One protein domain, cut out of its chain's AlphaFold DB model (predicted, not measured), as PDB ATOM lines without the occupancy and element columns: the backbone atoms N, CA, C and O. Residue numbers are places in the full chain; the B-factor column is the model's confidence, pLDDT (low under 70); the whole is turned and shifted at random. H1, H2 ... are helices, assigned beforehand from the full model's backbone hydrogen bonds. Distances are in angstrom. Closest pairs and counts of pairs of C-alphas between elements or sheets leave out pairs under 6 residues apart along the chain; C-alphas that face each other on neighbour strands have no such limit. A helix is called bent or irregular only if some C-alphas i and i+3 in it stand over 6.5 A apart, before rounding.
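Overview. This is residues 196 to 227 and 240 to 297 of the 297 residues of an uncharacterized protein of Lachnospiraceae bacterium (UniProt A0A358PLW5). A helical hairpin, H4 and H5 side by side and running opposite ways, is joined by H1 in a loose three-helix bundle, with H1 meeting H4 only through its last two residues. H2 is set crosswise at the far end of H4 and its tail, residues 221 to 227, sticks out, while the short H3 sits near the beginning of H4. The printed part has 90 residues with five named helices, H1 to H5 in order, and no named strand; the class is all helix. It is compact, with a radius of gyration of the C-alphas of 13.8 A, and spans 38 by 32 by 31 A.

Along the chain. Find C-alpha 197 at (-29.838, 29.252, 17.128), where H1 begins; it takes residues 197 to 209 and is 18.1 A long. After three residues H2 runs from His 213 to His 225, over 18.3 A. Beyond the cut, look for the short H3 at residues 248 to 253. H4, residues 255 to 269, begins at C-alpha 255 at (-38.766, 27.273, 33.404) and is 20.6 A long; it is irregular, with C-alphas 257 and 260 lying 7.5 A apart. H5, the longest helix, takes residues 273 to 296, over 33.5 A, and ends at C-alpha 296 at (-24.822, 25.592, 30.318). It has a kink of 30 degrees near residue 281; it is neither bent nor irregular, but only just: C-alphas 278 and 281 are 6.3 A apart.

Arrangement. Start at H4, the hub, which touches three helices. H4 and H5 form a helical hairpin at a shallow tilt of 14 degrees, opposite ways; their closest C-alphas, of Leu 269 and Arg 276, are 5.5 A apart. H1 touches H4 with residues 208 to 209 alone, at a shallow tilt of 32 degrees, the same way; the closest C-alphas, of Val 209 and Cys 263, are 6.0 A apart. H1 also touches H5, at a shallow tilt of 18 degrees, opposite ways, with the C-alphas of Val 209 and Ala 283 closest at 6.3 A. Residues 216 to 220 of H2 touch residues 266 to 267 of H4, and the two lines are about perpendicular at 85 degrees; look at the closest C-alphas, of Cys 216 and Arg 267, 5.1 A apart. H3 is close to H4 but not clearly touching, with the C-alphas of Leu 251 and Tyr 258 closest at 6.7 A, and H3 and H5 are near each other, with 5 pairs of C-alphas within 10 A. H2 and H5 are apart. In H1, H2 and H3 every O i to N i+4 pair is within hydrogen-bond range; in H4 it is 8 of 11 and in H5 17 of 20.

Size, cuts and confidence. The two C-alphas farthest apart, of Phe 227 and Lys 297, are 40.2 A apart. Residues 228 to 239 are not printed, and C-alphas 227 and 240 are 17.5 A apart across this cut, which lies in the link from H2 to H3. The links printed whole, H1 to H2, H3 to H4 and H4 to H5, are tight. The mean pLDDT of the printed part is 88.0; look for values under 70 at residues 240 to 241 and residue 297.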
ATOM      1  N   PRO A 196     -26.112  31.392  14.951       89.38
ATOM      2  CA  PRO A 196     -26.404  30.164  15.667       89.38
ATOM      3  C   PRO A 196     -27.697  30.297  16.473       89.38
ATOM      4  O   PRO A 196     -27.891  31.267  17.210       89.38
ATOM      5  N   GLU A 197     -28.550  29.275  16.422       91.25
ATOM      6  CA  GLU A 197     -29.838  29.252  17.128       91.25
ATOM      7  C   GLU A 197     -29.678  29.558  18.632       91.25
ATOM      8  O   GLU A 197     -30.446  30.320  19.219       91.25
ATOM      9  N   LYS A 198     -28.603  29.048  19.252       94.06
ATOM     10  CA  LYS A 198     -28.237  29.335  20.651       94.06
ATOM     11  C   LYS A 198     -28.027  30.832  20.906       94.06
ATOM     12  O   LYS A 198     -28.415  31.329  21.964       94.06
ATOM     13  N   GLN A 199     -27.398  31.551  19.980       93.38
ATOM     14  CA  GLN A 199     -27.178  32.994  20.096       93.38
ATOM     15  C   GLN A 199     -28.496  33.753  19.943       93.38
ATOM     16  O   GLN A 199     -28.791  34.625  20.765       93.38
ATOM     17  N   LEU A 200     -29.322  33.367  18.967       92.25
ATOM     18  CA  LEU A 200     -30.651  33.944  18.780       92.25
ATOM     19  C   LEU A 200     -31.526  33.749  20.029       92.25
ATOM     20  O   LEU A 200     -32.113  34.708  20.529       92.25
ATOM     21  N   ALA A 201     -31.536  32.546  20.610       95.50
ATOM     22  CA  ALA A 201     -32.266  32.245  21.840       95.50
ATOM     23  C   ALA A 201     -31.806  33.115  23.022       95.50
ATOM     24  O   ALA A 201     -32.637  33.630  23.771       95.50
ATOM     25  N   LYS A 202     -30.496  33.349  23.184       95.88
ATOM     26  CA  LYS A 202     -29.974  34.250  24.231       95.88
ATOM     27  C   LYS A 202     -30.452  35.692  24.045       95.88
ATOM     28  O   LYS A 202     -30.821  36.339  25.030       95.88
ATOM     29  N   ILE A 203     -30.460  36.185  22.804       93.75
ATOM     30  CA  ILE A 203     -30.951  37.528  22.467       93.75
ATOM     31  C   ILE A 203     -32.444  37.634  22.792       93.75
ATOM     32  O   ILE A 203     -32.848  38.556  23.502       93.75
ATOM     33  N   VAL A 204     -33.250  36.664  22.344       93.81
ATOM     34  CA  VAL A 204     -34.700  36.632  22.591       93.81
ATOM     35  C   VAL A 204     -35.007  36.548  24.084       93.81
ATOM     36  O   VAL A 204     -35.848  37.308  24.567       93.81
ATOM     37  N   LEU A 205     -34.303  35.696  24.836       96.25
ATOM     38  CA  LEU A 205     -34.470  35.577  26.286       96.25
ATOM     39  C   LEU A 205     -34.199  36.915  26.980       96.25
ATOM     40  O   LEU A 205     -35.045  37.406  27.726       96.25
ATOM     41  N   ARG A 206     -33.046  37.538  26.704       95.31
ATOM     42  CA  ARG A 206     -32.673  38.821  27.319       95.31
ATOM     43  C   ARG A 206     -33.677  39.919  26.968       95.31
ATOM     44  O   ARG A 206     -34.131  40.631  27.859       95.31
ATOM     45  N   ALA A 207     -34.040  40.041  25.692       92.44
ATOM     46  CA  ALA A 207     -34.975  41.061  25.221       92.44
ATOM     47  C   ALA A 207     -36.397  40.871  25.772       92.44
ATOM     48  O   ALA A 207     -37.128  41.851  25.925       92.44
ATOM     49  N   SER A 208     -36.788  39.628  26.063       91.75
ATOM     50  CA  SER A 208     -38.102  39.308  26.623       91.75
ATOM     51  C   SER A 208     -38.161  39.549  28.130       91.75
ATOM     52  O   SER A 208     -39.146  40.102  28.604       91.75
ATOM     53  N   VAL A 209     -37.120  39.175  28.882       94.69
ATOM     54  CA  VAL A 209     -37.077  39.354  30.346       94.69
ATOM     55  C   VAL A 209     -36.833  40.814  30.739       94.69
ATOM     56  O   VAL A 209     -37.383  41.305  31.718       94.69
ATOM     57  N   PHE A 210     -36.022  41.545  29.974       93.75
ATOM     58  CA  PHE A 210     -35.618  42.912  30.312       93.75
ATOM     59  C   PHE A 210     -36.211  43.952  29.356       93.75
ATOM     60  O   PHE A 210     -35.521  44.874  28.919       93.75
ATOM     61  N   ALA A 211     -37.501  43.828  29.024       90.19
ATOM     62  CA  ALA A 211     -38.190  44.850  28.243       90.19
ATOM     63  C   ALA A 211     -38.192  46.218  28.959       90.19
ATOM     64  O   ALA A 211     -38.408  46.330  30.167       90.19
ATOM     65  N   ASN A 212     -37.943  47.286  28.200       88.56
ATOM     66  CA  ASN A 212     -38.065  48.654  28.698       88.56
ATOM     67  C   ASN A 212     -39.513  49.163  28.572       88.56
ATOM     68  O   ASN A 212     -40.338  48.561  27.885       88.56
ATOM     69  N   HIS A 213     -39.801  50.316  29.180       87.00
ATOM     70  CA  HIS A 213     -41.134  50.930  29.168       87.00
ATOM     71  C   HIS A 213     -41.704  51.138  27.755       87.00
ATOM     72  O   HIS A 213     -42.888  50.922  27.508       87.00
ATOM     73  N   ARG A 214     -40.859  51.519  26.786       87.12
ATOM     74  CA  ARG A 214     -41.281  51.690  25.387       87.12
ATOM     75  C   ARG A 214     -41.734  50.359  24.784       87.12
ATOM     76  O   ARG A 214     -42.790  50.313  24.164       87.12
ATOM     77  N   ARG A 215     -40.977  49.280  25.006       87.81
ATOM     78  CA  ARG A 215     -41.313  47.929  24.538       87.81
ATOM     79  C   ARG A 215     -42.551  47.375  25.244       87.81
ATOM     80  O   ARG A 215     -43.399  46.798  24.577       87.81
ATOM     81  N   CYS A 216     -42.687  47.571  26.555       89.31
ATOM     82  CA  CYS A 216     -43.871  47.146  27.307       89.31
ATOM     83  C   CYS A 216     -45.148  47.816  26.789       89.31
ATOM     84  O   CYS A 216     -46.117  47.114  26.500       89.31
ATOM     85  N   ARG A 217     -45.128  49.146  26.613       87.56
ATOM     86  CA  ARG A 217     -46.248  49.893  26.020       87.56
ATOM     87  C   ARG A 217     -46.564  49.416  24.613       87.56
ATOM     88  O   ARG A 217     -47.699  49.050  24.354       87.56
ATOM     89  N   PHE A 218     -45.548  49.296  23.763       85.31
ATOM     90  CA  PHE A 218     -45.709  48.789  22.404       85.31
ATOM     91  C   PHE A 218     -46.377  47.400  22.358       85.31
ATOM     92  O   PHE A 218     -47.346  47.205  21.632       85.31
ATOM     93  N   LEU A 219     -45.925  46.443  23.176       86.44
ATOM     94  CA  LEU A 219     -46.529  45.105  23.238       86.44
ATOM     95  C   LEU A 219     -47.963  45.131  23.794       86.44
ATOM     96  O   LEU A 219     -48.810  44.356  23.353       86.44
ATOM     97  N   ASN A 220     -48.245  46.008  24.764       86.25
ATOM     98  CA  ASN A 220     -49.599  46.228  25.276       86.25
ATOM     99  C   ASN A 220     -50.520  46.836  24.217       86.25
ATOM    100  O   ASN A 220     -51.667  46.406  24.111       86.25
ATOM    101  N   ASP A 221     -50.020  47.780  23.425       82.44
ATOM    102  CA  ASP A 221     -50.766  48.398  22.336       82.44
ATOM    103  C   ASP A 221     -51.056  47.385  21.229       82.44
ATOM    104  O   ASP A 221     -52.203  47.293  20.798       82.44
ATOM    105  N   LEU A 222     -50.089  46.552  20.839       80.69
ATOM    106  CA  LEU A 222     -50.333  45.453  19.900       80.69
ATOM    107  C   LEU A 222     -51.441  44.515  20.407       80.69
ATOM    108  O   LEU A 222     -52.478  44.360  19.767       80.69
ATOM    109  N   ASP A 223     -51.298  43.947  21.607       80.81
ATOM    110  CA  ASP A 223     -52.322  43.042  22.158       80.81
ATOM    111  C   ASP A 223     -53.696  43.725  22.315       80.81
ATOM    112  O   ASP A 223     -54.750  43.087  22.174       80.81
ATOM    113  N   LYS A 224     -53.716  45.040  22.582       79.50
ATOM    114  CA  LYS A 224     -54.950  45.829  22.660       79.50
ATOM    115  C   LYS A 224     -55.650  45.931  21.304       79.50
ATOM    116  O   LYS A 224     -56.884  45.934  21.288       79.50
ATOM    117  N   HIS A 225     -54.909  46.008  20.207       77.19
ATOM    118  CA  HIS A 225     -55.489  46.236  18.888       77.19
ATOM    119  C   HIS A 225     -55.614  44.968  18.042       77.19
ATOM    120  O   HIS A 225     -56.366  45.012  17.078       77.19
ATOM    121  N   ARG A 226     -55.015  43.834  18.440       76.88
ATOM    122  CA  ARG A 226     -55.114  42.555  17.716       76.88
ATOM    123  C   ARG A 226     -56.531  42.263  17.203       76.88
ATOM    124  O   ARG A 226     -57.501  42.259  17.971       76.88
ATOM    125  N   PHE A 227     -56.621  41.973  15.909       74.06
ATOM    126  CA  PHE A 227     -57.846  41.588  15.219       74.06
ATOM    127  C   PHE A 227     -57.782  40.108  14.835       74.06
ATOM    128  O   PHE A 227     -56.743  39.629  14.397       74.06
ATOM    129  N   SER A 240     -55.471  34.878  30.473       62.81
ATOM    130  CA  SER A 240     -54.861  35.763  31.441       62.81
ATOM    131  C   SER A 240     -53.927  34.955  32.341       62.81
ATOM    132  O   SER A 240     -53.960  33.728  32.362       62.81
ATOM    133  N   ILE A 241     -53.097  35.641  33.130       66.25
ATOM    134  CA  ILE A 241     -52.232  34.986  34.129       66.25
ATOM    135  C   ILE A 241     -53.059  34.122  35.103       66.25
ATOM    136  O   ILE A 241     -52.564  33.112  35.585       66.25
ATOM    137  N   LYS A 242     -54.325  34.484  35.358       70.00
ATOM    138  CA  LYS A 242     -55.218  33.755  36.271       70.00
ATOM    139  C   LYS A 242     -55.694  32.415  35.700       70.00
ATOM    140  O   LYS A 242     -56.030  31.521  36.463       70.00
ATOM    141  N   ASP A 243     -55.679  32.263  34.377       70.44
ATOM    142  CA  ASP A 243     -56.161  31.060  33.682       70.44
ATOM    143  C   ASP A 243     -55.075  29.976  33.570       70.44
ATOM    144  O   ASP A 243     -55.265  28.925  32.951       70.44
ATOM    145  N   VAL A 244     -53.899  30.246  34.138       70.81
ATOM    146  CA  VAL A 244     -52.720  29.396  34.049       70.81
ATOM    147  C   VAL A 244     -52.688  28.461  35.247       70.81
ATOM    148  O   VAL A 244     -52.444  28.877  36.377       70.81
ATOM    149  N   LYS A 245     -52.827  27.163  34.984       77.19
ATOM    150  CA  LYS A 245     -52.471  26.132  35.959       77.19
ATOM    151  C   LYS A 245     -50.950  25.970  35.958       77.19
ATOM    152  O   LYS A 245     -50.386  25.371  35.042       77.19
ATOM    153  N   ILE A 246     -50.282  26.553  36.952       81.88
ATOM    154  CA  ILE A 246     -48.833  26.410  37.121       81.88
ATOM    155  C   ILE A 246     -48.550  25.008  37.658       81.88
ATOM    156  O   ILE A 246     -48.983  24.655  38.751       81.88
ATOM    157  N   ASN A 247     -47.816  24.211  36.886       86.94
ATOM    158  CA  ASN A 247     -47.278  22.947  37.354       86.94
ATOM    159  C   ASN A 247     -45.881  23.230  37.908       86.94
ATOM    160  O   ASN A 247     -44.971  23.552  37.146       86.94
ATOM    161  N   ILE A 248     -45.725  23.141  39.230       87.81
ATOM    162  CA  ILE A 248     -44.473  23.469  39.925       87.81
ATOM    163  C   ILE A 248     -43.322  22.600  39.410       87.81
ATOM    164  O   ILE A 248     -42.237  23.114  39.152       87.81
ATOM    165  N   THR A 249     -43.567  21.311  39.171       88.19
ATOM    166  CA  THR A 249     -42.563  20.387  38.633       88.19
ATOM    167  C   THR A 249     -42.079  20.833  37.256       88.19
ATOM    168  O   THR A 249     -40.877  20.869  37.007       88.19
ATOM    169  N   VAL A 250     -42.994  21.238  36.369       86.44
ATOM    170  CA  VAL A 250     -42.624  21.741  35.035       86.44
ATOM    171  C   VAL A 250     -41.946  23.108  35.131       86.44
ATOM    172  O   VAL A 250     -40.991  23.346  34.408       86.44
ATOM    173  N   LEU A 251     -42.372  23.994  36.033       88.62
ATOM    174  CA  LEU A 251     -41.716  25.289  36.242       88.62
ATOM    175  C   LEU A 251     -40.261  25.125  36.703       88.62
ATOM    176  O   LEU A 251     -39.390  25.865  36.250       88.62
ATOM    177  N   LEU A 252     -39.995  24.156  37.580       89.31
ATOM    178  CA  LEU A 252     -38.644  23.862  38.046       89.31
ATOM    179  C   LEU A 252     -37.814  23.189  36.944       89.31
ATOM    180  O   LEU A 252     -36.704  23.632  36.673       89.31
ATOM    181  N   LEU A 253     -38.330  22.167  36.263       89.88
ATOM    182  CA  LEU A 253     -37.544  21.425  35.266       89.88
ATOM    183  C   LEU A 253     -37.415  22.150  33.916       89.88
ATOM    184  O   LEU A 253     -36.396  22.026  33.237       89.88
ATOM    185  N   HIS A 254     -38.431  22.919  33.533       90.00
ATOM    186  CA  HIS A 254     -38.558  23.591  32.239       90.00
ATOM    187  C   HIS A 254     -39.062  25.037  32.407       90.00
ATOM    188  O   HIS A 254     -40.102  25.410  31.856       90.00
ATOM    189  N   PRO A 255     -38.325  25.905  33.127       92.81
ATOM    190  CA  PRO A 255     -38.766  27.273  33.404       92.81
ATOM    191  C   PRO A 255     -39.033  28.090  32.140       92.81
ATOM    192  O   PRO A 255     -39.906  28.955  32.157       92.81
ATOM    193  N   ALA A 256     -38.328  27.805  31.039       93.19
ATOM    194  CA  ALA A 256     -38.511  28.482  29.759       93.19
ATOM    195  C   ALA A 256     -39.936  28.339  29.196       93.19
ATOM    196  O   ALA A 256     -40.409  29.256  28.531       93.19
ATOM    197  N   ASP A 257     -40.654  27.250  29.497       90.31
ATOM    198  CA  ASP A 257     -42.050  27.068  29.068       90.31
ATOM    199  C   ASP A 257     -43.004  28.094  29.714       90.31
ATOM    200  O   ASP A 257     -44.094  28.353  29.201       90.31
ATOM    201  N   TYR A 258     -42.586  28.715  30.823       91.12
ATOM    202  CA  TYR A 258     -43.341  29.735  31.552       91.12
ATOM    203  C   TYR A 258     -42.924  31.175  31.189       91.12
ATOM    204  O   TYR A 258     -43.549  32.127  31.671       91.12
ATOM    205  N   LEU A 259     -41.934  31.359  30.303       92.81
ATOM    206  CA  LEU A 259     -41.339  32.668  30.004       92.81
ATOM    207  C   LEU A 259     -42.367  33.678  29.477       92.81
ATOM    208  O   LEU A 259     -42.437  34.798  29.979       92.81
ATOM    209  N   GLY A 260     -43.240  33.270  28.550       88.94
ATOM    210  CA  GLY A 260     -44.337  34.111  28.041       88.94
ATOM    211  C   GLY A 260     -45.208  34.719  29.141       88.94
ATOM    212  O   GLY A 260     -45.641  35.868  29.051       88.94
ATOM    213  N   MET A 261     -45.443  33.977  30.221       86.75
ATOM    214  CA  MET A 261     -46.280  34.433  31.333       86.75
ATOM    215  C   MET A 261     -45.506  35.341  32.279       86.75
ATOM    216  O   MET A 261     -46.042  36.359  32.719       86.75
ATOM    217  N   PHE A 262     -44.236  35.024  32.518       90.69
ATOM    218  CA  PHE A 262     -43.331  35.894  33.254       90.69
ATOM    219  C   PHE A 262     -43.185  37.269  32.573       90.69
ATOM    220  O   PHE A 262     -43.291  38.307  33.225       90.69
ATOM    221  N   CYS A 263     -43.057  37.307  31.246       89.38
ATOM    222  CA  CYS A 263     -43.011  38.552  30.474       89.38
ATOM    223  C   CYS A 263     -44.349  39.313  30.493       89.38
ATOM    224  O   CYS A 263     -44.372  40.544  30.518       89.38
ATOM    225  N   LYS A 264     -45.493  38.614  30.549       87.31
ATOM    226  CA  LYS A 264     -46.802  39.262  30.755       87.31
ATOM    227  C   LYS A 264     -46.909  39.944  32.121       87.31
ATOM    228  O   LYS A 264     -47.590  40.963  32.215       87.31
ATOM    229  N   LEU A 265     -46.253  39.421  33.162       88.06
ATOM    230  CA  LEU A 265     -46.185  40.089  34.466       88.06
ATOM    231  C   LEU A 265     -45.508  41.454  34.315       88.06
ATOM    232  O   LEU A 265     -46.109  42.463  34.670       88.06
ATOM    233  N   GLN A 266     -44.326  41.494  33.695       90.25
ATOM    234  CA  GLN A 266     -43.584  42.734  33.443       90.25
ATOM    235  C   GLN A 266     -44.460  43.818  32.806       90.25
ATOM    236  O   GLN A 266     -44.516  44.952  33.274       90.25
ATOM    237  N   ARG A 267     -45.204  43.438  31.765       87.88
ATOM    238  CA  ARG A 267     -46.081  44.334  31.007       87.88
ATOM    239  C   ARG A 267     -47.249  44.893  31.818       87.88
ATOM    240  O   ARG A 267     -47.712  45.989  31.513       87.88
ATOM    241  N   LYS A 268     -47.733  44.155  32.821       86.62
ATOM    242  CA  LYS A 268     -48.783  44.621  33.743       86.62
ATOM    243  C   LYS A 268     -48.241  45.563  34.812       86.62
ATOM    244  O   LYS A 268     -48.950  46.473  35.223       86.62
ATOM    245  N   LEU A 269     -47.010  45.333  35.264       88.06
ATOM    246  CA  LEU A 269     -46.372  46.147  36.300       88.06
ATOM    247  C   LEU A 269     -45.800  47.461  35.747       88.06
ATOM    248  O   LEU A 269     -45.523  48.364  36.524       88.06
ATOM    249  N   ASP A 270     -45.655  47.590  34.425       84.31
ATOM    250  CA  ASP A 270     -45.023  48.739  33.761       84.31
ATOM    251  C   ASP A 270     -45.634  50.105  34.132       84.31
ATOM    252  O   ASP A 270     -44.915  51.099  34.198       84.31
ATOM    253  N   GLY A 271     -46.938  50.156  34.434       82.38
ATOM    254  CA  GLY A 271     -47.623  51.379  34.871       82.38
ATOM    255  C   GLY A 271     -47.357  51.791  36.326       82.38
ATOM    256  O   GLY A 271     -47.737  52.890  36.717       82.38
ATOM    257  N   ASN A 272     -46.718  50.940  37.137       88.31
ATOM    258  CA  ASN A 272     -46.416  51.208  38.542       88.31
ATOM    259  C   ASN A 272     -44.902  51.138  38.782       88.31
ATOM    260  O   ASN A 272     -44.295  50.067  38.750       88.31
ATOM    261  N   ILE A 273     -44.296  52.294  39.064       86.38
ATOM    262  CA  ILE A 273     -42.842  52.411  39.200       86.38
ATOM    263  C   ILE A 273     -42.275  51.512  40.304       86.38
ATOM    264  O   ILE A 273     -41.259  50.858  40.083       86.38
ATOM    265  N   ILE A 274     -42.956  51.406  41.449       86.69
ATOM    266  CA  ILE A 274     -42.509  50.610  42.601       86.69
ATOM    267  C   ILE A 274     -42.512  49.122  42.239       86.69
ATOM    268  O   ILE A 274     -41.511  48.429  42.416       86.69
ATOM    269  N   LEU A 275     -43.613  48.632  41.666       88.00
ATOM    270  CA  LEU A 275     -43.720  47.229  41.263       88.00
ATOM    271  C   LEU A 275     -42.742  46.871  40.140       88.00
ATOM    272  O   LEU A 275     -42.223  45.755  40.097       88.00
ATOM    273  N   ARG A 276     -42.444  47.820  39.249       84.62
ATOM    274  CA  ARG A 276     -41.419  47.651  38.219       84.62
ATOM    275  C   ARG A 276     -40.014  47.538  38.818       84.62
ATOM    276  O   ARG A 276     -39.237  46.715  38.343       84.62
ATOM    277  N   TRP A 277     -39.684  48.309  39.853       86.94
ATOM    278  CA  TRP A 277     -38.410  48.154  40.563       86.94
ATOM    279  C   TRP A 277     -38.287  46.776  41.218       86.94
ATOM    280  O   TRP A 277     -37.252  46.128  41.074       86.94
ATOM    281  N   LEU A 278     -39.362  46.281  41.839       88.94
ATOM    282  CA  LEU A 278     -39.400  44.942  42.444       88.94
ATOM    283  C   LEU A 278     -39.317  43.801  41.416       88.94
ATOM    284  O   LEU A 278     -38.844  42.712  41.737       88.94
ATOM    285  N   TYR A 279     -39.740  44.040  40.173       91.88
ATOM    286  CA  TYR A 279     -39.649  43.049  39.103       91.88
ATOM    287  C   TYR A 279     -38.197  42.696  38.748       91.88
ATOM    288  O   TYR A 279     -37.902  41.523  38.526       91.88
ATOM    289  N   TYR A 280     -37.283  43.671  38.692       91.38
ATOM    290  CA  TYR A 280     -35.936  43.445  38.152       91.38
ATOM    291  C   TYR A 280     -35.088  42.435  38.943       91.38
ATOM    292  O   TYR A 280     -34.503  41.567  38.296       91.38
ATOM    293  N   PRO A 281     -35.034  42.456  40.291       94.19
ATOM    294  CA  PRO A 281     -34.342  41.414  41.052       94.19
ATOM    295  C   PRO A 281     -34.875  40.008  40.745       94.19
ATOM    296  O   PRO A 281     -34.101  39.093  40.472       94.19
ATOM    297  N   ILE A 282     -36.202  39.848  40.694       94.19
ATOM    298  CA  ILE A 282     -36.852  38.570  40.363       94.19
ATOM    299  C   ILE A 282     -36.520  38.158  38.922       94.19
ATOM    300  O   ILE A 282     -36.224  36.995  38.654       94.19
ATOM    301  N   ALA A 283     -36.527  39.114  37.993       95.00
ATOM    302  CA  ALA A 283     -36.194  38.904  36.592       95.00
ATOM    303  C   ALA A 283     -34.740  38.471  36.392       95.00
ATOM    304  O   ALA A 283     -34.488  37.593  35.572       95.00
ATOM    305  N   ILE A 284     -33.797  39.022  37.161       96.81
ATOM    306  CA  ILE A 284     -32.393  38.594  37.155       96.81
ATOM    307  C   ILE A 284     -32.287  37.138  37.613       96.81
ATOM    308  O   ILE A 284     -31.705  36.325  36.896       96.81
ATOM    309  N   CYS A 285     -32.901  36.783  38.746       96.06
ATOM    310  CA  CYS A 285     -32.894  35.406  39.242       96.06
ATOM    311  C   CYS A 285     -33.511  34.432  38.228       96.06
ATOM    312  O   CYS A 285     -32.920  33.399  37.918       96.06
ATOM    313  N   TYR A 286     -34.667  34.778  37.655       95.62
ATOM    314  CA  TYR A 286     -35.347  33.951  36.658       95.62
ATOM    315  C   TYR A 286     -34.554  33.831  35.348       95.62
ATOM    316  O   TYR A 286     -34.460  32.743  34.777       95.62
ATOM    317  N   TYR A 287     -33.924  34.919  34.893       97.00
ATOM    318  CA  TYR A 287     -33.038  34.921  33.729       97.00
ATOM    319  C   TYR A 287     -31.846  33.986  33.934       97.00
ATOM    320  O   TYR A 287     -31.593  33.138  33.081       97.00
ATOM    321  N   ILE A 288     -31.140  34.117  35.062       96.56
ATOM    322  CA  ILE A 288     -29.994  33.263  35.407       96.56
ATOM    323  C   ILE A 288     -30.438  31.800  35.475       96.56
ATOM    324  O   ILE A 288     -29.771  30.932  34.916       96.56
ATOM    325  N   TYR A 289     -31.595  31.535  36.084       95.81
ATOM    326  CA  TYR A 289     -32.142  30.189  36.205       95.81
ATOM    327  C   TYR A 289     -32.395  29.527  34.843       95.81
ATOM    328  O   TYR A 289     -31.894  28.432  34.582       95.81
ATOM    329  N   ILE A 290     -33.102  30.217  33.938       96.12
ATOM    330  CA  ILE A 290     -33.295  29.736  32.563       96.12
ATOM    331  C   ILE A 290     -31.942  29.576  31.871       96.12
ATOM    332  O   ILE A 290     -31.722  28.569  31.197       96.12
ATOM    333  N   TYR A 291     -31.038  30.546  32.027       95.88
ATOM    334  CA  TYR A 291     -29.763  30.554  31.323       95.88
ATOM    335  C   TYR A 291     -28.909  29.330  31.667       95.88
ATOM    336  O   TYR A 291     -28.409  28.663  30.760       95.88
ATOM    337  N   ILE A 292     -28.790  29.000  32.957       94.62
ATOM    338  CA  ILE A 292     -28.040  27.832  33.434       94.62
ATOM    339  C   ILE A 292     -28.656  26.544  32.876       94.62
ATOM    340  O   ILE A 292     -27.955  25.763  32.231       94.62
ATOM    341  N   LEU A 293     -29.966  26.346  33.061       93.50
ATOM    342  CA  LEU A 293     -30.640  25.105  32.666       93.50
ATOM    343  C   LEU A 293     -30.727  24.891  31.152       93.50
ATOM    344  O   LEU A 293     -30.870  23.758  30.711       93.50
ATOM    345  N   THR A 294     -30.677  25.968  30.366       92.00
ATOM    346  CA  THR A 294     -30.932  25.915  28.919       92.00
ATOM    347  C   THR A 294     -29.655  26.005  28.078       92.00
ATOM    348  O   THR A 294     -29.631  25.532  26.940       92.00
ATOM    349  N   PHE A 295     -28.600  26.660  28.580       93.38
ATOM    350  CA  PHE A 295     -27.400  26.951  27.784       93.38
ATOM    351  C   PHE A 295     -26.086  26.416  28.349       93.38
ATOM    352  O   PHE A 295     -25.115  26.394  27.580       93.38
ATOM    353  N   ILE A 296     -26.033  26.086  29.642       87.44
ATOM    354  CA  ILE A 296     -24.822  25.592  30.318       87.44
ATOM    355  C   ILE A 296     -24.912  24.085  30.534       87.44
ATOM    356  O   ILE A 296     -23.952  23.386  30.224       87.44
ATOM    357  N   LYS A 297     -26.048  23.619  31.062       65.31
ATOM    358  CA  LYS A 297     -26.384  22.196  31.137       65.31
ATOM    359  C   LYS A 297     -26.589  21.616  29.738       65.31
ATOM    360  O   LYS A 297     -26.222  20.438  29.562       65.31
TER     361      LYS A 297